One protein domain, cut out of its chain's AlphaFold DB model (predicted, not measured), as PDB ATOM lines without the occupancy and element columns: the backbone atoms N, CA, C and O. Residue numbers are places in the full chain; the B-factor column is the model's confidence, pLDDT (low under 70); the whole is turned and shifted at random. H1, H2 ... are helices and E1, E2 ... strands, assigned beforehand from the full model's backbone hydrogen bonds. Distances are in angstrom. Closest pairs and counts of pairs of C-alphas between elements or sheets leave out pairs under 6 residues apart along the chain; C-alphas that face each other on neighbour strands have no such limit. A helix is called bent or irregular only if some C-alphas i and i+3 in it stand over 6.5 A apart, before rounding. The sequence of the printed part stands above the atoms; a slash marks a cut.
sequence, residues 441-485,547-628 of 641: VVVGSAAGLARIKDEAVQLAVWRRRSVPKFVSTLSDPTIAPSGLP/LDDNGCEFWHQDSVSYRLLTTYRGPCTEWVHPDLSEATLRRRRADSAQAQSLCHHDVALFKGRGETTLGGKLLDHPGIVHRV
ATOM      1  N   VAL A 441      55.004 -49.816 -30.829       89.81
ATOM      2  CA  VAL A 441      56.405 -50.072 -31.170       89.81
ATOM      3  C   VAL A 441      57.033 -48.877 -31.869       89.81
ATOM      4  O   VAL A 441      56.509 -48.364 -32.856       89.81
ATOM      5  N   VAL A 442      58.204 -48.456 -31.392       90.81
ATOM      6  CA  VAL A 442      59.034 -47.441 -32.053       90.81
ATOM      7  C   VAL A 442      60.200 -48.136 -32.747       90.81
ATOM      8  O   VAL A 442      60.936 -48.909 -32.137       90.81
ATOM      9  N   VAL A 443      60.378 -47.870 -34.038       92.06
ATOM     10  CA  VAL A 443      61.362 -48.537 -34.896       92.06
ATOM     11  C   VAL A 443      62.281 -47.531 -35.581       92.06
ATOM     12  O   VAL A 443      61.895 -46.406 -35.883       92.06
ATOM     13  N   GLY A 444      63.518 -47.940 -35.867       88.94
ATOM     14  CA  GLY A 444      64.528 -47.071 -36.486       88.94
ATOM     15  C   GLY A 444      64.570 -47.099 -38.020       88.94
ATOM     16  O   GLY A 444      65.456 -46.476 -38.606       88.94
ATOM     17  N   SER A 445      63.688 -47.857 -38.679       91.31
ATOM     18  CA  SER A 445      63.675 -48.016 -40.140       91.31
ATOM     19  C   SER A 445      62.268 -48.262 -40.688       91.31
ATOM     20  O   SER A 445      61.414 -48.812 -39.995       91.31
ATOM     21  N   ALA A 446      62.060 -47.935 -41.970       89.06
ATOM     22  CA  ALA A 446      60.810 -48.201 -42.686       89.06
ATOM     23  C   ALA A 446      60.409 -49.685 -42.644       89.06
ATOM     24  O   ALA A 446      59.239 -50.010 -42.476       89.06
ATOM     25  N   ALA A 447      61.386 -50.594 -42.747       90.75
ATOM     26  CA  ALA A 447      61.149 -52.034 -42.659       90.75
ATOM     27  C   ALA A 447      60.605 -52.457 -41.283       90.75
ATOM     28  O   ALA A 447      59.843 -53.415 -41.191       90.75
ATOM     29  N   GLY A 448      60.956 -51.724 -40.221       91.44
ATOM     30  CA  GLY A 448      60.441 -51.966 -38.878       91.44
ATOM     31  C   GLY A 448      58.932 -51.745 -38.751       91.44
ATOM     32  O   GLY A 448      58.318 -52.363 -37.886       91.44
ATOM     33  N   LEU A 449      58.308 -50.953 -39.635       90.44
ATOM     34  CA  LEU A 449      56.850 -50.761 -39.635       90.44
ATOM     35  C   LEU A 449      56.085 -52.077 -39.848       90.44
ATOM     36  O   LEU A 449      54.920 -52.163 -39.480       90.44
ATOM     37  N   ALA A 450      56.740 -53.129 -40.358       90.88
ATOM     38  CA  ALA A 450      56.163 -54.467 -40.464       90.88
ATOM     39  C   ALA A 450      55.704 -55.060 -39.124       90.88
ATOM     40  O   ALA A 450      54.819 -55.912 -39.130       90.88
ATOM     41  N   ARG A 451      56.236 -54.573 -37.993       89.62
ATOM     42  CA  ARG A 451      55.775 -54.943 -36.646       89.62
ATOM     43  C   ARG A 451      54.286 -54.644 -36.417       89.62
ATOM     44  O   ARG A 451      53.687 -55.287 -35.572       89.62
ATOM     45  N   ILE A 452      53.663 -53.751 -37.200       86.25
ATOM     46  CA  ILE A 452      52.208 -53.501 -37.140       86.25
ATOM     47  C   ILE A 452      51.361 -54.758 -37.412       86.25
ATOM     48  O   ILE A 452      50.188 -54.811 -37.047       86.25
ATOM     49  N   LYS A 453      51.940 -55.757 -38.095       83.56
ATOM     50  CA  LYS A 453      51.272 -57.025 -38.412       83.56
ATOM     51  C   LYS A 453      51.182 -57.960 -37.214       83.56
ATOM     52  O   LYS A 453      50.400 -58.905 -37.267       83.56
ATOM     53  N   ASP A 454      51.961 -57.713 -36.167       84.56
ATOM     54  CA  ASP A 454      51.810 -58.449 -34.923       84.56
ATOM     55  C   ASP A 454      50.433 -58.136 -34.331       84.56
ATOM     56  O   ASP A 454      49.957 -56.997 -34.374       84.56
ATOM     57  N   GLU A 455      49.785 -59.158 -33.781       77.81
ATOM     58  CA  GLU A 455      48.411 -59.065 -33.283       77.81
ATOM     59  C   GLU A 455      48.270 -57.990 -32.195       77.81
ATOM     60  O   GLU A 455      47.382 -57.140 -32.276       77.81
ATOM     61  N   ALA A 456      49.223 -57.953 -31.258       80.44
ATOM     62  CA  ALA A 456      49.238 -57.011 -30.143       80.44
ATOM     63  C   ALA A 456      49.458 -55.549 -30.575       80.44
ATOM     64  O   ALA A 456      48.899 -54.640 -29.962       80.44
ATOM     65  N   VAL A 457      50.221 -55.305 -31.647       84.38
ATOM     66  CA  VAL A 457      50.671 -53.957 -32.028       84.38
ATOM     67  C   VAL A 457      49.541 -53.170 -32.693       84.38
ATOM     68  O   VAL A 457      49.006 -53.577 -33.722       84.38
ATOM     69  N   GLN A 458      49.206 -52.010 -32.134       84.44
ATOM     70  CA  GLN A 458      48.180 -51.080 -32.626       84.44
ATOM     71  C   GLN A 458      48.779 -49.849 -33.312       84.44
ATOM     72  O   GLN A 458      48.163 -49.261 -34.202       84.44
ATOM     73  N   LEU A 459      50.002 -49.477 -32.929       88.81
ATOM     74  CA  LEU A 459      50.742 -48.355 -33.493       88.81
ATOM     75  C   LEU A 459      52.206 -48.745 -33.707       88.81
ATOM     76  O   LEU A 459      52.893 -49.159 -32.775       88.81
ATOM     77  N   ALA A 460      52.693 -48.565 -34.934       90.06
ATOM     78  CA  ALA A 460      54.109 -48.660 -35.260       90.06
ATOM     79  C   ALA A 460      54.631 -47.290 -35.706       90.06
ATOM     80  O   ALA A 460      54.165 -46.735 -36.698       90.06
ATOM     81  N   VAL A 461      55.617 -46.753 -34.989       93.12
ATOM     82  CA  VAL A 461      56.216 -45.442 -35.265       93.12
ATOM     83  C   VAL A 461      57.628 -45.628 -35.792       93.12
ATOM     84  O   VAL A 461      58.527 -46.043 -35.065       93.12
ATOM     85  N   TRP A 462      57.857 -45.297 -37.058       92.56
ATOM     86  CA  TRP A 462      59.203 -45.184 -37.598       92.56
ATOM     87  C   TRP A 462      59.785 -43.810 -37.268       92.56
ATOM     88  O   TRP A 462      59.472 -42.809 -37.917       92.56
ATOM     89  N   ARG A 463      60.696 -43.802 -36.290       90.62
ATOM     90  CA  ARG A 463      61.478 -42.630 -35.908       90.62
ATOM     91  C   ARG A 463      62.648 -42.450 -36.861       90.62
ATOM     92  O   ARG A 463      63.610 -43.230 -36.863       90.62
ATOM     93  N   ARG A 464      62.544 -41.444 -37.727       84.50
ATOM     94  CA  ARG A 464      63.564 -41.156 -38.740       84.50
ATOM     95  C   ARG A 464      64.827 -40.617 -38.067       84.50
ATOM     96  O   ARG A 464      64.766 -39.762 -37.196       84.50
ATOM     97  N   ARG A 465      65.995 -41.096 -38.505       80.25
ATOM     98  CA  ARG A 465      67.300 -40.632 -37.987       80.25
ATOM     99  C   ARG A 465      67.739 -39.284 -38.558       80.25
ATOM    100  O   ARG A 465      68.643 -38.664 -38.015       80.25
ATOM    101  N   SER A 466      67.152 -38.873 -39.677       77.31
ATOM    102  CA  SER A 466      67.485 -37.639 -40.381       77.31
ATOM    103  C   SER A 466      66.218 -36.980 -40.901       77.31
ATOM    104  O   SER A 466      65.385 -37.647 -41.525       77.31
ATOM    105  N   VAL A 467      66.113 -35.675 -40.684       75.44
ATOM    106  CA  VAL A 467      65.039 -34.837 -41.214       75.44
ATOM    107  C   VAL A 467      65.289 -34.588 -42.712       75.44
ATOM    108  O   VAL A 467      66.419 -34.249 -43.073       75.44
ATOM    109  N   PRO A 468      64.296 -34.789 -43.603       77.06
ATOM    110  CA  PRO A 468      64.429 -34.438 -45.022       77.06
ATOM    111  C   PRO A 468      64.729 -32.946 -45.210       77.06
ATOM    112  O   PRO A 468      64.194 -32.124 -44.474       77.06
ATOM    113  N   LYS A 469      65.544 -32.554 -46.193       80.75
ATOM    114  CA  LYS A 469      65.999 -31.151 -46.293       80.75
ATOM    115  C   LYS A 469      64.863 -30.187 -46.614       80.75
ATOM    116  O   LYS A 469      64.808 -29.117 -46.016       80.75
ATOM    117  N   PHE A 470      63.929 -30.593 -47.479       82.75
ATOM    118  CA  PHE A 470      62.750 -29.786 -47.820       82.75
ATOM    119  C   PHE A 470      61.916 -29.373 -46.595       82.75
ATOM    120  O   PHE A 470      61.216 -28.368 -46.650       82.75
ATOM    121  N   VAL A 471      61.983 -30.120 -45.485       81.69
ATOM    122  CA  VAL A 471      61.299 -29.753 -44.238       81.69
ATOM    123  C   VAL A 471      61.816 -28.430 -43.697       81.69
ATOM    124  O   VAL A 471      61.020 -27.644 -43.202       81.69
ATOM    125  N   SER A 472      63.126 -28.176 -43.778       80.12
ATOM    126  CA  SER A 472      63.706 -26.923 -43.286       80.12
ATOM    127  C   SER A 472      63.078 -25.732 -44.001       80.12
ATOM    128  O   SER A 472      62.697 -24.766 -43.354       80.12
ATOM    129  N   THR A 473      62.910 -25.840 -45.319       80.25
ATOM    130  CA  THR A 473      62.242 -24.825 -46.135       80.25
ATOM    131  C   THR A 473      60.768 -24.734 -45.785       80.25
ATOM    132  O   THR A 473      60.272 -23.646 -45.538       80.25
ATOM    133  N   LEU A 474      60.058 -25.863 -45.665       80.69
ATOM    134  CA  LEU A 474      58.658 -25.838 -45.238       80.69
ATOM    135  C   LEU A 474      58.481 -25.230 -43.845       80.69
ATOM    136  O   LEU A 474      57.444 -24.631 -43.602       80.69
ATOM    137  N   SER A 475      59.454 -25.352 -42.947       76.50
ATOM    138  CA  SER A 475      59.364 -24.832 -41.579       76.50
ATOM    139  C   SER A 475      59.464 -23.308 -41.498       76.50
ATOM    140  O   SER A 475      59.206 -22.756 -40.435       76.50
ATOM    141  N   ASP A 476      59.783 -22.628 -42.603       74.88
ATOM    142  CA  ASP A 476      59.789 -21.171 -42.665       74.88
ATOM    143  C   ASP A 476      58.361 -20.610 -42.444       74.88
ATOM    144  O   ASP A 476      57.447 -20.866 -43.253       74.88
ATOM    145  N   PRO A 477      58.133 -19.855 -41.350       68.56
ATOM    146  CA  PRO A 477      56.822 -19.305 -41.024       68.56
ATOM    147  C   PRO A 477      56.360 -18.240 -42.026       68.56
ATOM    148  O   PRO A 477      55.162 -17.991 -42.121       68.56
ATOM    149  N   THR A 478      57.268 -17.657 -42.815       75.81
ATOM    150  CA  THR A 478      56.958 -16.607 -43.798       75.81
ATOM    151  C   THR A 478      56.316 -17.144 -45.079       75.81
ATOM    152  O   THR A 478      55.766 -16.377 -45.874       75.81
ATOM    153  N   ILE A 479      56.334 -18.467 -45.290       76.56
ATOM    154  CA  ILE A 479      55.718 -19.089 -46.464       76.56
ATOM    155  C   ILE A 479      54.206 -18.882 -46.438       76.56
ATOM    156  O   ILE A 479      53.493 -19.423 -45.590       76.56
ATOM    157  N   ALA A 480      53.707 -18.155 -47.440       77.19
ATOM    158  CA  ALA A 480      52.279 -17.984 -47.655       77.19
ATOM    159  C   ALA A 480      51.591 -19.346 -47.883       77.19
ATOM    160  O   ALA A 480      52.124 -20.184 -48.618       77.19
ATOM    161  N   PRO A 481      50.362 -19.555 -47.378       74.31
ATOM    162  CA  PRO A 481      49.649 -20.821 -47.523       74.31
ATOM    163  C   PRO A 481      49.545 -21.369 -48.945       74.31
ATOM    164  O   PRO A 481      49.645 -22.571 -49.172       74.31
ATOM    165  N   SER A 482      49.373 -20.476 -49.923       76.69
ATOM    166  CA  SER A 482      49.283 -20.848 -51.335       76.69
ATOM    167  C   SER A 482      50.587 -21.398 -51.921       76.69
ATOM    168  O   SER A 482      50.564 -21.896 -53.043       76.69
ATOM    169  N   GLY A 483      51.707 -21.257 -51.206       82.75
ATOM    170  CA  GLY A 483      53.015 -21.775 -51.600       82.75
ATOM    171  C   GLY A 483      53.384 -23.120 -50.992       82.75
ATOM    172  O   GLY A 483      54.462 -23.641 -51.280       82.75
ATOM    173  N   LEU A 484      52.496 -23.718 -50.198       85.19
ATOM    174  CA  LEU A 484      52.704 -25.043 -49.628       85.19
ATOM    175  C   LEU A 484      52.331 -26.154 -50.621       85.19
ATOM    176  O   LEU A 484      51.389 -25.996 -51.403       85.19
ATOM    177  N   PRO A 485      53.042 -27.295 -50.588       85.81
ATOM    178  CA  PRO A 485      52.787 -28.394 -51.504       85.81
ATOM    179  C   PRO A 485      51.430 -29.044 -51.223       85.81
ATOM    180  O   PRO A 485      51.114 -29.387 -50.084       85.81
ATOM    181  N   LEU A 547      46.221 -28.234 -43.387       61.84
ATOM    182  CA  LEU A 547      45.083 -28.050 -42.501       61.84
ATOM    183  C   LEU A 547      45.246 -26.702 -41.795       61.84
ATOM    184  O   LEU A 547      46.352 -26.320 -41.398       61.84
ATOM    185  N   ASP A 548      44.136 -25.981 -41.715       53.56
ATOM    186  CA  ASP A 548      44.043 -24.645 -41.122       53.56
ATOM    187  C   ASP A 548      43.384 -24.712 -39.729       53.56
ATOM    188  O   ASP A 548      43.250 -23.698 -39.049       53.56
ATOM    189  N   ASP A 549      42.968 -25.914 -39.320       50.97
ATOM    190  CA  ASP A 549      42.274 -26.251 -38.084       50.97
ATOM    191  C   ASP A 549      42.827 -27.556 -37.474       50.97
ATOM    192  O   ASP A 549      43.687 -28.243 -38.037       50.97
ATOM    193  N   ASN A 550      42.319 -27.922 -36.293       49.88
ATOM    194  CA  ASN A 550      42.490 -29.280 -35.789       49.88
ATOM    195  C   ASN A 550      41.641 -30.190 -36.678       49.88
ATOM    196  O   ASN A 550      40.428 -30.269 -36.489       49.88
ATOM    197  N   GLY A 551      42.273 -30.869 -37.638       48.06
ATOM    198  CA  GLY A 551      41.583 -31.698 -38.632       48.06
ATOM    199  C   GLY A 551      40.623 -32.739 -38.036       48.06
ATOM    200  O   GLY A 551      39.749 -33.242 -38.747       48.06
ATOM    201  N   CYS A 552      40.754 -33.047 -36.736       55.31
ATOM    202  CA  CYS A 552      39.781 -33.793 -35.943       55.31
ATOM    203  C   CYS A 552      39.562 -33.136 -34.565       55.31
ATOM    204  O   CYS A 552      40.471 -33.099 -33.734       55.31
ATOM    205  N   GLU A 553      38.344 -32.655 -34.313       51.84
ATOM    206  CA  GLU A 553      37.921 -32.070 -33.028       51.84
ATOM    207  C   GLU A 553      37.657 -33.139 -31.951       51.84
ATOM    208  O   GLU A 553      37.880 -32.912 -30.760       51.84
ATOM    209  N   PHE A 554      37.259 -34.333 -32.398       57.69
ATOM    210  CA  PHE A 554      36.991 -35.500 -31.567       57.69
ATOM    211  C   PHE A 554      38.072 -36.564 -31.734       57.69
ATOM    212  O   PHE A 554      38.630 -36.775 -32.819       57.69
ATOM    213  N   TRP A 555      38.312 -37.291 -30.650       62.00
ATOM    214  CA  TRP A 555      39.091 -38.518 -30.665       62.00
ATOM    215  C   TRP A 555      38.357 -39.605 -31.454       62.00
ATOM    216  O   TRP A 555      37.218 -39.957 -31.136       62.00
ATOM    217  N   HIS A 556      39.009 -40.149 -32.483       60.69
ATOM    218  CA  HIS A 556      38.426 -41.184 -33.333       60.69
ATOM    219  C   HIS A 556      39.439 -42.283 -33.657       60.69
ATOM    220  O   HIS A 556      40.644 -42.141 -33.459       60.69
ATOM    221  N   GLN A 557      38.921 -43.390 -34.167       65.38
ATOM    222  CA  GLN A 557      39.690 -44.480 -34.749       65.38
ATOM    223  C   GLN A 557      39.279 -44.578 -36.215       65.38
ATOM    224  O   GLN A 557      38.093 -44.458 -36.532       65.38
ATOM    225  N   ASP A 558      40.241 -44.777 -37.110       58.44
ATOM    226  CA  ASP A 558      39.921 -44.820 -38.530       58.44
ATOM    227  C   ASP A 558      39.115 -46.069 -38.904       58.44
ATOM    228  O   ASP A 558      39.443 -47.191 -38.501       58.44
ATOM    229  N   SER A 559      38.161 -45.888 -39.820       51.94
ATOM    230  CA  SER A 559      37.439 -46.968 -40.508       51.94
ATOM    231  C   SER A 559      38.268 -47.612 -41.633       51.94
ATOM    232  O   SER A 559      37.726 -48.090 -42.625       51.94
ATOM    233  N   VAL A 560      39.603 -47.587 -41.544       57.72
ATOM    234  CA  VAL A 560      40.502 -48.274 -42.484       57.72
ATOM    235  C   VAL A 560      41.323 -49.331 -41.759       57.72
ATOM    236  O   VAL A 560      41.587 -49.196 -40.575       57.72
ATOM    237  N   SER A 561      41.782 -50.370 -42.458       62.34
ATOM    238  CA  SER A 561      42.641 -51.389 -41.835       62.34
ATOM    239  C   SER A 561      43.978 -50.809 -41.376       62.34
ATOM    240  O   SER A 561      44.444 -51.108 -40.281       62.34
ATOM    241  N   TYR A 562      44.573 -49.942 -42.197       72.88
ATOM    242  CA  TYR A 562      45.823 -49.262 -41.878       72.88
ATOM    243  C   TYR A 562      45.809 -47.830 -42.402       72.88
ATOM    244  O   TYR A 562      45.378 -47.593 -43.535       72.88
ATOM    245  N   ARG A 563      46.346 -46.894 -41.617       79.31
ATOM    246  CA  ARG A 563      46.628 -45.525 -42.059       79.31
ATOM    247  C   ARG A 563      48.073 -45.169 -41.748       79.31
ATOM    248  O   ARG A 563      48.537 -45.366 -40.632       79.31
ATOM    249  N   LEU A 564      48.784 -44.652 -42.747       85.44
ATOM    250  CA  LEU A 564      50.126 -44.105 -42.578       85.44
ATOM    251  C   LEU A 564      50.045 -42.581 -42.567       85.44
ATOM    252  O   LEU A 564      49.515 -41.995 -43.509       85.44
ATOM    253  N   LEU A 565      50.596 -41.953 -41.531       87.19
ATOM    254  CA  LEU A 565      50.671 -40.501 -41.390       87.19
ATOM    255  C   LEU A 565      52.113 -40.059 -41.143       87.19
ATOM    256  O   LEU A 565      52.914 -40.767 -40.536       87.19
ATOM    257  N   THR A 566      52.423 -38.856 -41.610       87.19
ATOM    258  CA  THR A 566      53.658 -38.142 -41.295       87.19
ATOM    259  C   THR A 566      53.359 -36.648 -41.316       87.19
ATOM    260  O   THR A 566      52.687 -36.163 -42.227       87.19
ATOM    261  N   THR A 567      53.880 -35.914 -40.338       83.69
ATOM    262  CA  THR A 567      53.767 -34.450 -40.286       83.69
ATOM    263  C   THR A 567      55.070 -33.833 -40.791       83.69
ATOM    264  O   THR A 567      56.148 -34.126 -40.268       83.69
ATOM    265  N   TYR A 568      54.988 -32.991 -41.826       81.44
ATOM    266  CA  TYR A 568      56.158 -32.298 -42.386       81.44
ATOM    267  C   TYR A 568      56.371 -30.891 -41.820       81.44
ATOM    268  O   TYR A 568      57.503 -30.423 -41.827       81.44
ATOM    269  N   ARG A 569      55.314 -30.229 -41.337       76.44
ATOM    270  CA  ARG A 569      55.351 -28.888 -40.739       76.44
ATOM    271  C   ARG A 569      54.205 -28.773 -39.729       76.44
ATOM    272  O   ARG A 569      53.108 -29.231 -40.038       76.44
ATOM    273  N   GLY A 570      54.458 -28.159 -38.573       73.25
ATOM    274  CA  GLY A 570      53.451 -27.929 -37.532       73.25
ATOM    275  C   GLY A 570      53.421 -28.980 -36.414       73.25
ATOM    276  O   GLY A 570      54.201 -29.937 -36.449       73.25
ATOM    277  N   PRO A 571      52.517 -28.819 -35.428       69.06
ATOM    278  CA  PRO A 571      52.239 -29.808 -34.393       69.06
ATOM    279  C   PRO A 571      51.888 -31.162 -34.999       69.06
ATOM    280  O   PRO A 571      51.322 -31.242 -36.090       69.06
ATOM    281  N   CYS A 572      52.254 -32.225 -34.295       75.75
ATOM    282  CA  CYS A 572      52.133 -33.586 -34.788       75.75
ATOM    283  C   CYS A 572      50.851 -34.267 -34.323       75.75
ATOM    284  O   CYS A 572      50.286 -33.916 -33.289       75.75
ATOM    285  N   THR A 573      50.442 -35.295 -35.073       77.62
ATOM    286  CA  THR A 573      49.326 -36.178 -34.718       77.62
ATOM    287  C   THR A 573      49.426 -36.618 -33.262       77.62
ATOM    288  O   THR A 573      50.464 -37.123 -32.822       77.62
ATOM    289  N   GLU A 574      48.324 -36.451 -32.541       80.31
ATOM    290  CA  GLU A 574      48.188 -36.909 -31.166       80.31
ATOM    291  C   GLU A 574      47.419 -38.225 -31.118       80.31
ATOM    292  O   GLU A 574      46.563 -38.503 -31.959       80.31
ATOM    293  N   TRP A 575      47.726 -39.046 -30.127       81.75
ATOM    294  CA  TRP A 575      47.176 -40.379 -29.935       81.75
ATOM    295  C   TRP A 575      47.070 -40.693 -28.443       81.75
ATOM    296  O   TRP A 575      47.751 -40.083 -27.621       81.75
ATOM    297  N   VAL A 576      46.214 -41.647 -28.085       78.69
ATOM    298  CA  VAL A 576      46.109 -42.174 -26.715       78.69
ATOM    299  C   VAL A 576      46.473 -43.648 -26.677       78.69
ATOM    300  O   VAL A 576      46.356 -44.353 -27.683       78.69
ATOM    301  N   HIS A 577      46.961 -44.118 -25.526       80.50
ATOM    302  CA  HIS A 577      47.321 -45.525 -25.372       80.50
ATOM    303  C   HIS A 577      46.108 -46.417 -25.696       80.50
ATOM    304  O   HIS A 577      45.008 -46.086 -25.255       80.50
ATOM    305  N   PRO A 578      46.275 -47.545 -26.416       77.25
ATOM    306  CA  PRO A 578      45.153 -48.409 -26.788       77.25
ATOM    307  C   PRO A 578      44.275 -48.889 -25.623       77.25
ATOM    308  O   PRO A 578      43.098 -49.155 -25.826       77.25
ATOM    309  N   ASP A 579      44.822 -48.971 -24.409       76.31
ATOM    310  CA  ASP A 579      44.069 -49.338 -23.193       76.31
ATOM    311  C   ASP A 579      43.066 -48.263 -22.752       76.31
ATOM    312  O   ASP A 579      42.148 -48.539 -21.994       76.31
ATOM    313  N   LEU A 580      43.245 -47.034 -23.229       72.25
ATOM    314  CA  LEU A 580      42.399 -45.880 -22.929       72.25
ATOM    315  C   LEU A 580      41.464 -45.552 -24.093       72.25
ATOM    316  O   LEU A 580      40.722 -44.571 -24.020       72.25
ATOM    317  N   SER A 581      41.529 -46.325 -25.185       70.19
ATOM    318  CA  SER A 581      40.778 -46.062 -26.411       70.19
ATOM    319  C   SER A 581      39.284 -45.946 -26.129       70.19
ATOM    320  O   SER A 581      38.681 -44.951 -26.512       70.19
ATOM    321  N   GLU A 582      38.702 -46.911 -25.416       64.88
ATOM    322  CA  GLU A 582      37.271 -46.942 -25.091       64.88
ATOM    323  C   GLU A 582      36.834 -45.716 -24.287       64.88
ATOM    324  O   GLU A 582      35.951 -44.979 -24.718       64.88
ATOM    325  N   ALA A 583      37.541 -45.420 -23.195       63.91
ATOM    326  CA  ALA A 583      37.241 -44.272 -22.347       63.91
ATOM    327  C   ALA A 583      37.431 -42.922 -23.062       63.91
ATOM    328  O   ALA A 583      36.833 -41.932 -22.645       63.91
ATOM    329  N   THR A 584      38.258 -42.852 -24.112       63.62
ATOM    330  CA  THR A 584      38.617 -41.592 -24.790       63.62
ATOM    331  C   THR A 584      37.863 -41.362 -26.099       63.62
ATOM    332  O   THR A 584      37.759 -40.223 -26.559       63.62
ATOM    333  N   LEU A 585      37.346 -42.420 -26.727       62.25
ATOM    334  CA  LEU A 585      36.595 -42.323 -27.974       62.25
ATOM    335  C   LEU A 585      35.458 -41.308 -27.844       62.25
ATOM    336  O   LEU A 585      34.732 -41.292 -26.857       62.25
ATOM    337  N   ARG A 586      35.301 -40.463 -28.869       54.34
ATOM    338  CA  ARG A 586      34.219 -39.468 -28.969       54.34
ATOM    339  C   ARG A 586      34.241 -38.362 -27.894       54.34
ATOM    340  O   ARG A 586      33.359 -37.511 -27.918       54.34
ATOM    341  N   ARG A 587      35.264 -38.288 -27.028       57.66
ATOM    342  CA  ARG A 587      35.487 -37.129 -26.141       57.66
ATOM    343  C   ARG A 587      36.069 -35.930 -26.891       57.66
ATOM    344  O   ARG A 587      36.756 -36.089 -27.909       57.66
ATOM    345  N   ARG A 588      35.831 -34.724 -26.361       51.00
ATOM    346  CA  ARG A 588      36.423 -33.472 -26.861       51.00
ATOM    347  C   ARG A 588      37.865 -33.312 -26.365       51.00
ATOM    348  O   ARG A 588      38.303 -33.933 -25.398       51.00
ATOM    349  N   ARG A 589      38.632 -32.445 -27.039       49.97
ATOM    350  CA  ARG A 589      40.051 -32.164 -26.734       49.97
ATOM    351  C   ARG A 589      40.322 -31.784 -25.274       49.97
ATOM    352  O   ARG A 589      41.394 -32.140 -24.790       49.97
ATOM    353  N   ALA A 590      39.395 -31.083 -24.622       43.56
ATOM    354  CA  ALA A 590      39.548 -30.591 -23.253       43.56
ATOM    355  C   ALA A 590      39.675 -31.714 -22.203       43.56
ATOM    356  O   ALA A 590      40.187 -31.464 -21.118       43.56
ATOM    357  N   ASP A 591      39.310 -32.954 -22.550       49.59
ATOM    358  CA  ASP A 591      39.130 -34.033 -21.571       49.59
ATOM    359  C   ASP A 591      40.301 -35.030 -21.475       49.59
ATOM    360  O   ASP A 591      40.186 -36.030 -20.769       49.59
ATOM    361  N   SER A 592      41.419 -34.833 -22.194       57.91
ATOM    362  CA  SER A 592      42.438 -35.893 -22.330       57.91
ATOM    363  C   SER A 592      43.824 -35.499 -21.823       57.91
ATOM    364  O   SER A 592      44.740 -35.213 -22.593       57.91
ATOM    365  N   ALA A 593      43.994 -35.573 -20.501       62.34
ATOM    366  CA  ALA A 593      45.291 -35.457 -19.823       62.34
ATOM    367  C   ALA A 593      46.302 -36.558 -20.222       62.34
ATOM    368  O   ALA A 593      47.480 -36.464 -19.893       62.34
ATOM    369  N   GLN A 594      45.853 -37.606 -20.924       69.81
ATOM    370  CA  GLN A 594      46.649 -38.790 -21.276       69.81
ATOM    371  C   GLN A 594      47.035 -38.837 -22.769       69.81
ATOM    372  O   GLN A 594      47.553 -39.846 -23.255       69.81
ATOM    373  N   ALA A 595      46.776 -37.750 -23.501       74.38
ATOM    374  CA  ALA A 595      47.167 -37.590 -24.895       74.38
ATOM    375  C   ALA A 595      48.693 -37.539 -25.060       74.38
ATOM    376  O   ALA A 595      49.401 -36.860 -24.318       74.38
ATOM    377  N   GLN A 596      49.195 -38.227 -26.081       79.62
ATOM    378  CA  GLN A 596      50.597 -38.223 -26.483       79.62
ATOM    379  C   GLN A 596      50.724 -37.695 -27.905       79.62
ATOM    380  O   GLN A 596      49.844 -37.913 -28.729       79.62
ATOM    381  N   SER A 597      51.831 -37.025 -28.218       81.69
ATOM    382  CA  SER A 597      52.095 -36.492 -29.559       81.69
ATOM    383  C   SER A 597      53.248 -37.241 -30.223       81.69
ATOM    384  O   SER A 597      54.210 -37.641 -29.560       81.69
ATOM    385  N   LEU A 598      53.155 -37.463 -31.535       83.38
ATOM    386  CA  LEU A 598      54.290 -37.946 -32.327       83.38
ATOM    387  C   LEU A 598      55.404 -36.891 -32.389       83.38
ATOM    388  O   LEU A 598      55.166 -35.702 -32.198       83.38
ATOM    389  N   CYS A 599      56.633 -37.309 -32.704       81.19
ATOM    390  CA  CYS A 599      57.698 -36.353 -33.003       81.19
ATOM    391  C   CYS A 599      57.599 -35.859 -34.453       81.19
ATOM    392  O   CYS A 599      57.059 -36.539 -35.332       81.19
ATOM    393  N   HIS A 600      58.189 -34.697 -34.733       70.44
ATOM    394  CA  HIS A 600      58.283 -34.192 -36.100       70.44
ATOM    395  C   HIS A 600      58.959 -35.220 -37.020       70.44
ATOM    396  O   HIS A 600      60.024 -35.757 -36.711       70.44
ATOM    397  N   HIS A 601      58.327 -35.481 -38.169       75.12
ATOM    398  CA  HIS A 601      58.771 -36.440 -39.193       75.12
ATOM    399  C   HIS A 601      58.776 -37.912 -38.772       75.12
ATOM    400  O   HIS A 601      59.260 -38.755 -39.539       75.12
ATOM    401  N   ASP A 602      58.225 -38.243 -37.602       86.50
ATOM    402  CA  ASP A 602      57.848 -39.621 -37.320       86.50
ATOM    403  C   ASP A 602      56.851 -40.082 -38.393       86.50
ATOM    404  O   ASP A 602      55.937 -39.359 -38.800       86.50
ATOM    405  N   VAL A 603      57.048 -41.309 -38.866       90.25
ATOM    406  CA  VAL A 603      56.098 -41.971 -39.758       90.25
ATOM    407  C   VAL A 603      55.332 -42.965 -38.916       90.25
ATOM    408  O   VAL A 603      55.874 -43.999 -38.531       90.25
ATOM    409  N   ALA A 604      54.082 -42.644 -38.623       88.94
ATOM    410  CA  ALA A 604      53.215 -43.503 -37.842       88.94
ATOM    411  C   ALA A 604      52.327 -44.336 -38.760       88.94
ATOM    412  O   ALA A 604      51.693 -43.815 -39.676       88.94
ATOM    413  N   LEU A 605      52.284 -45.636 -38.494       87.12
ATOM    414  CA  LEU A 605      51.359 -46.574 -39.099       87.12
ATOM    415  C   LEU A 605      50.381 -47.033 -38.019       87.12
ATOM    416  O   LEU A 605      50.756 -47.755 -37.092       87.12
ATOM    417  N   PHE A 606      49.142 -46.582 -38.147       82.88
ATOM    418  CA  PHE A 606      48.039 -46.894 -37.252       82.88
ATOM    419  C   PHE A 606      47.310 -48.132 -37.775       82.88
ATOM    420  O   PHE A 606      47.033 -48.229 -38.976       82.88
ATOM    421  N   LYS A 607      46.985 -49.063 -36.877       76.44
ATOM    422  CA  LYS A 607      45.962 -50.080 -37.118       76.44
ATOM    423  C   LYS A 607      44.614 -49.419 -36.825       76.44
ATOM    424  O   LYS A 607      44.398 -48.916 -35.721       76.44
ATOM    425  N   GLY A 608      43.759 -49.318 -37.837       66.19
ATOM    426  CA  GLY A 608      42.367 -48.912 -37.633       66.19
ATOM    427  C   GLY A 608      41.491 -50.147 -37.434       66.19
ATOM    428  O   GLY A 608      42.008 -51.254 -37.311       66.19
ATOM    429  N   ARG A 609      40.166 -49.981 -37.409       62.91
ATOM    430  CA  ARG A 609      39.237 -51.083 -37.068       62.91
ATOM    431  C   ARG A 609      39.259 -52.256 -38.052       62.91
ATOM    432  O   ARG A 609      38.858 -53.356 -37.696       62.91
ATOM    433  N   GLY A 610      39.765 -52.049 -39.268       49.75
ATOM    434  CA  GLY A 610      39.719 -53.069 -40.317       49.75
ATOM    435  C   GLY A 610      38.303 -53.314 -40.843       49.75
ATOM    436  O   GLY A 610      37.447 -52.440 -40.738       49.75
ATOM    437  N   GLU A 611      38.088 -54.478 -41.466       39.12
ATOM    438  CA  GLU A 611      36.742 -54.964 -41.791       39.12
ATOM    439  C   GLU A 611      36.058 -55.360 -40.480       39.12
ATOM    440  O   GLU A 611      36.525 -56.264 -39.785       39.12
ATOM    441  N   THR A 612      34.959 -54.691 -40.138       37.19
ATOM    442  CA  THR A 612      34.081 -55.146 -39.063       37.19
ATOM    443  C   THR A 612      33.479 -56.485 -39.487       37.19
ATOM    444  O   THR A 612      32.856 -56.612 -40.545       37.19
ATOM    445  N   THR A 613      33.684 -57.533 -38.690       35.25
ATOM    446  CA  THR A 613      32.892 -58.755 -38.854       35.25
ATOM    447  C   THR A 613      31.440 -58.421 -38.547       35.25
ATOM    448  O   THR A 613      31.175 -57.691 -37.595       35.25
ATOM    449  N   LEU A 614      30.508 -58.956 -39.339       34.00
ATOM    450  CA  LEU A 614      29.065 -58.781 -39.143       34.00
ATOM    451  C   LEU A 614      28.685 -58.935 -37.654       34.00
ATOM    452  O   LEU A 614      28.755 -60.042 -37.119       34.00
ATOM    453  N   GLY A 615      28.284 -57.830 -37.015       37.75
ATOM    454  CA  GLY A 615      27.812 -57.791 -35.626       37.75
ATOM    455  C   GLY A 615      28.844 -57.481 -34.531       37.75
ATOM    456  O   GLY A 615      28.492 -57.637 -33.366       37.75
ATOM    457  N   GLY A 616      30.081 -57.078 -34.856       39.00
ATOM    458  CA  GLY A 616      31.041 -56.557 -33.864       39.00
ATOM    459  C   GLY A 616      30.816 -55.069 -33.569       39.00
ATOM    460  O   GLY A 616      30.661 -54.291 -34.510       39.00
ATOM    461  N   LYS A 617      30.817 -54.680 -32.286       40.50
ATOM    462  CA  LYS A 617      30.682 -53.284 -31.846       40.50
ATOM    463  C   LYS A 617      31.894 -52.454 -32.271       40.50
ATOM    464  O   LYS A 617      32.999 -52.965 -32.464       40.50
ATOM    465  N   LEU A 618      31.715 -51.132 -32.286       39.94
ATOM    466  CA  LEU A 618      32.758 -50.116 -32.489       39.94
ATOM    467  C   LEU A 618      34.067 -50.362 -31.691       39.94
ATOM    468  O   LEU A 618      35.148 -49.952 -32.120       39.94
ATOM    469  N   LEU A 619      33.953 -50.994 -30.521       45.00
ATOM    470  CA  LEU A 619      35.021 -51.228 -29.544       45.00
ATOM    471  C   LEU A 619      35.698 -52.600 -29.682       45.00
ATOM    472  O   LEU A 619      36.800 -52.790 -29.176       45.00
ATOM    473  N   ASP A 620      35.091 -53.531 -30.419       40.47
ATOM    474  CA  ASP A 620      35.522 -54.935 -30.460       40.47
ATOM    475  C   ASP A 620      36.743 -55.161 -31.369       40.47
ATOM    476  O   ASP A 620      37.276 -56.271 -31.459       40.47
ATOM    477  N   HIS A 621      37.205 -54.113 -32.062       50.56
ATOM    478  CA  HIS A 621      38.255 -54.206 -33.067       50.56
ATOM    479  C   HIS A 621      39.538 -53.460 -32.667       50.56
ATOM    480  O   HIS A 621      39.495 -52.266 -32.347       50.56
ATOM    481  N   PRO A 622      40.707 -54.126 -32.759       49.88
ATOM    482  CA  PRO A 622      41.984 -53.546 -32.375       49.88
ATOM    483  C   PRO A 622      42.292 -52.308 -33.221       49.88
ATOM    484  O   PRO A 622      42.430 -52.388 -34.441       49.88
ATOM    485  N   GLY A 623      42.431 -51.159 -32.568       51.12
ATOM    486  CA  GLY A 623      43.080 -50.006 -33.164       51.12
ATOM    487  C   GLY A 623      43.163 -48.830 -32.215       51.12
ATOM    488  O   GLY A 623      42.656 -48.832 -31.094       51.12
ATOM    489  N   ILE A 624      43.903 -47.834 -32.666       52.06
ATOM    490  CA  ILE A 624      44.358 -46.741 -31.825       52.06
ATOM    491  C   ILE A 624      43.578 -45.468 -32.125       52.06
ATOM    492  O   ILE A 624      43.338 -45.089 -33.278       52.06
ATOM    493  N   VAL A 625      43.194 -44.807 -31.044       50.72
ATOM    494  CA  VAL A 625      42.456 -43.558 -31.079       50.72
ATOM    495  C   VAL A 625      43.443 -42.415 -31.240       50.72
ATOM    496  O   VAL A 625      44.405 -42.285 -30.479       50.72
ATOM    497  N   HIS A 626      43.227 -41.605 -32.266       48.22
ATOM    498  CA  HIS A 626      44.113 -40.508 -32.606       48.22
ATOM    499  C   HIS A 626      43.330 -39.305 -33.124       48.22
ATOM    500  O   HIS A 626      42.154 -39.388 -33.486       48.22
ATOM    501  N   ARG A 627      44.000 -38.158 -33.139       48.81
ATOM    502  CA  ARG A 627      43.538 -36.959 -33.825       48.81
ATOM    503  C   ARG A 627      44.670 -36.402 -34.665       48.81
ATOM    504  O   ARG A 627      45.817 -36.310 -34.220       48.81
ATOM    505  N   VAL A 628      44.346 -36.035 -35.897       48.03
ATOM    506  CA  VAL A 628      45.311 -35.385 -36.776       48.03
ATOM    507  C   VAL A 628      45.379 -33.924 -36.373       48.03
ATOM    508  O   VAL A 628      44.469 -33.146 -36.653       48.03
TER     509      VAL A 628
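What this domain is: This is residues 441 to 485 and 547 to 628 of the 641 residues of a protein of Emiliania huxleyi (UniProt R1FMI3). With little regular structure, this is a small four-stranded sheet with H1 over one face, loops and H3 beyond the other, and H2 off one end. The 127 printed residues, 38 in named elements, run E1 H1 E2 H2 E3 H3 E4, class mixed; the mixed sheet's order is E1, E2, E4, E3. It is compact, radius of gyration of the C-alphas 15.8 A, spanning 50 by 34 by 27 A.

Where its parts are: Find C-alpha 441 at (56.405, -50.072, -31.170), where E1, residues 441 to 443, begins. Next come H1, residues 446 to 453, 13.7 A; E2, residues 459 to 462; H2, residues 469 to 474; E3, residues 562 to 566, 13.6 A; irregular H3, residues 578 to 584, with C-alphas 579 and 582 7.5 A apart; and E4, residues 603 to 607, 13.2 A, which ends at C-alpha 607 at (45.962, -50.080, -37.118).

How they stand to each other: E1 and E2 are parallel; look for N 441 and O 459, 2.9 A, within hydrogen-bond range. E4 is antiparallel to E2, with N 462 and O 603 at 2.8 A, and to E3, with N 565 and O 604 at 2.8 A. H1 is on the sheet, height 7.2 A, along E2; their closest C-alphas, Ile 452 and Ala 460, are 5.5 A apart. E1, H1, E2 form a strand-helix-strand unit, parallel neighbours joined through a helix, its crossover right-handed. H2 and H3 are not on the sheet. O i to N i+4 pairs within range are 0 of 4 in H1, 1 of 2 in H2 and 1 of 3 in H3; O i to N i+3 pairs, 5 of 5 in H1 and 3 of 4 in H3.

The domain as a whole: Residues 486 to 546 are not printed; C-alphas 485 and 547 are 11.9 A apart across the cut. Links E3 to H3 and H3 to E4 are long. Look for pLDDT under 70 in 51 residues, among them 608 to 628.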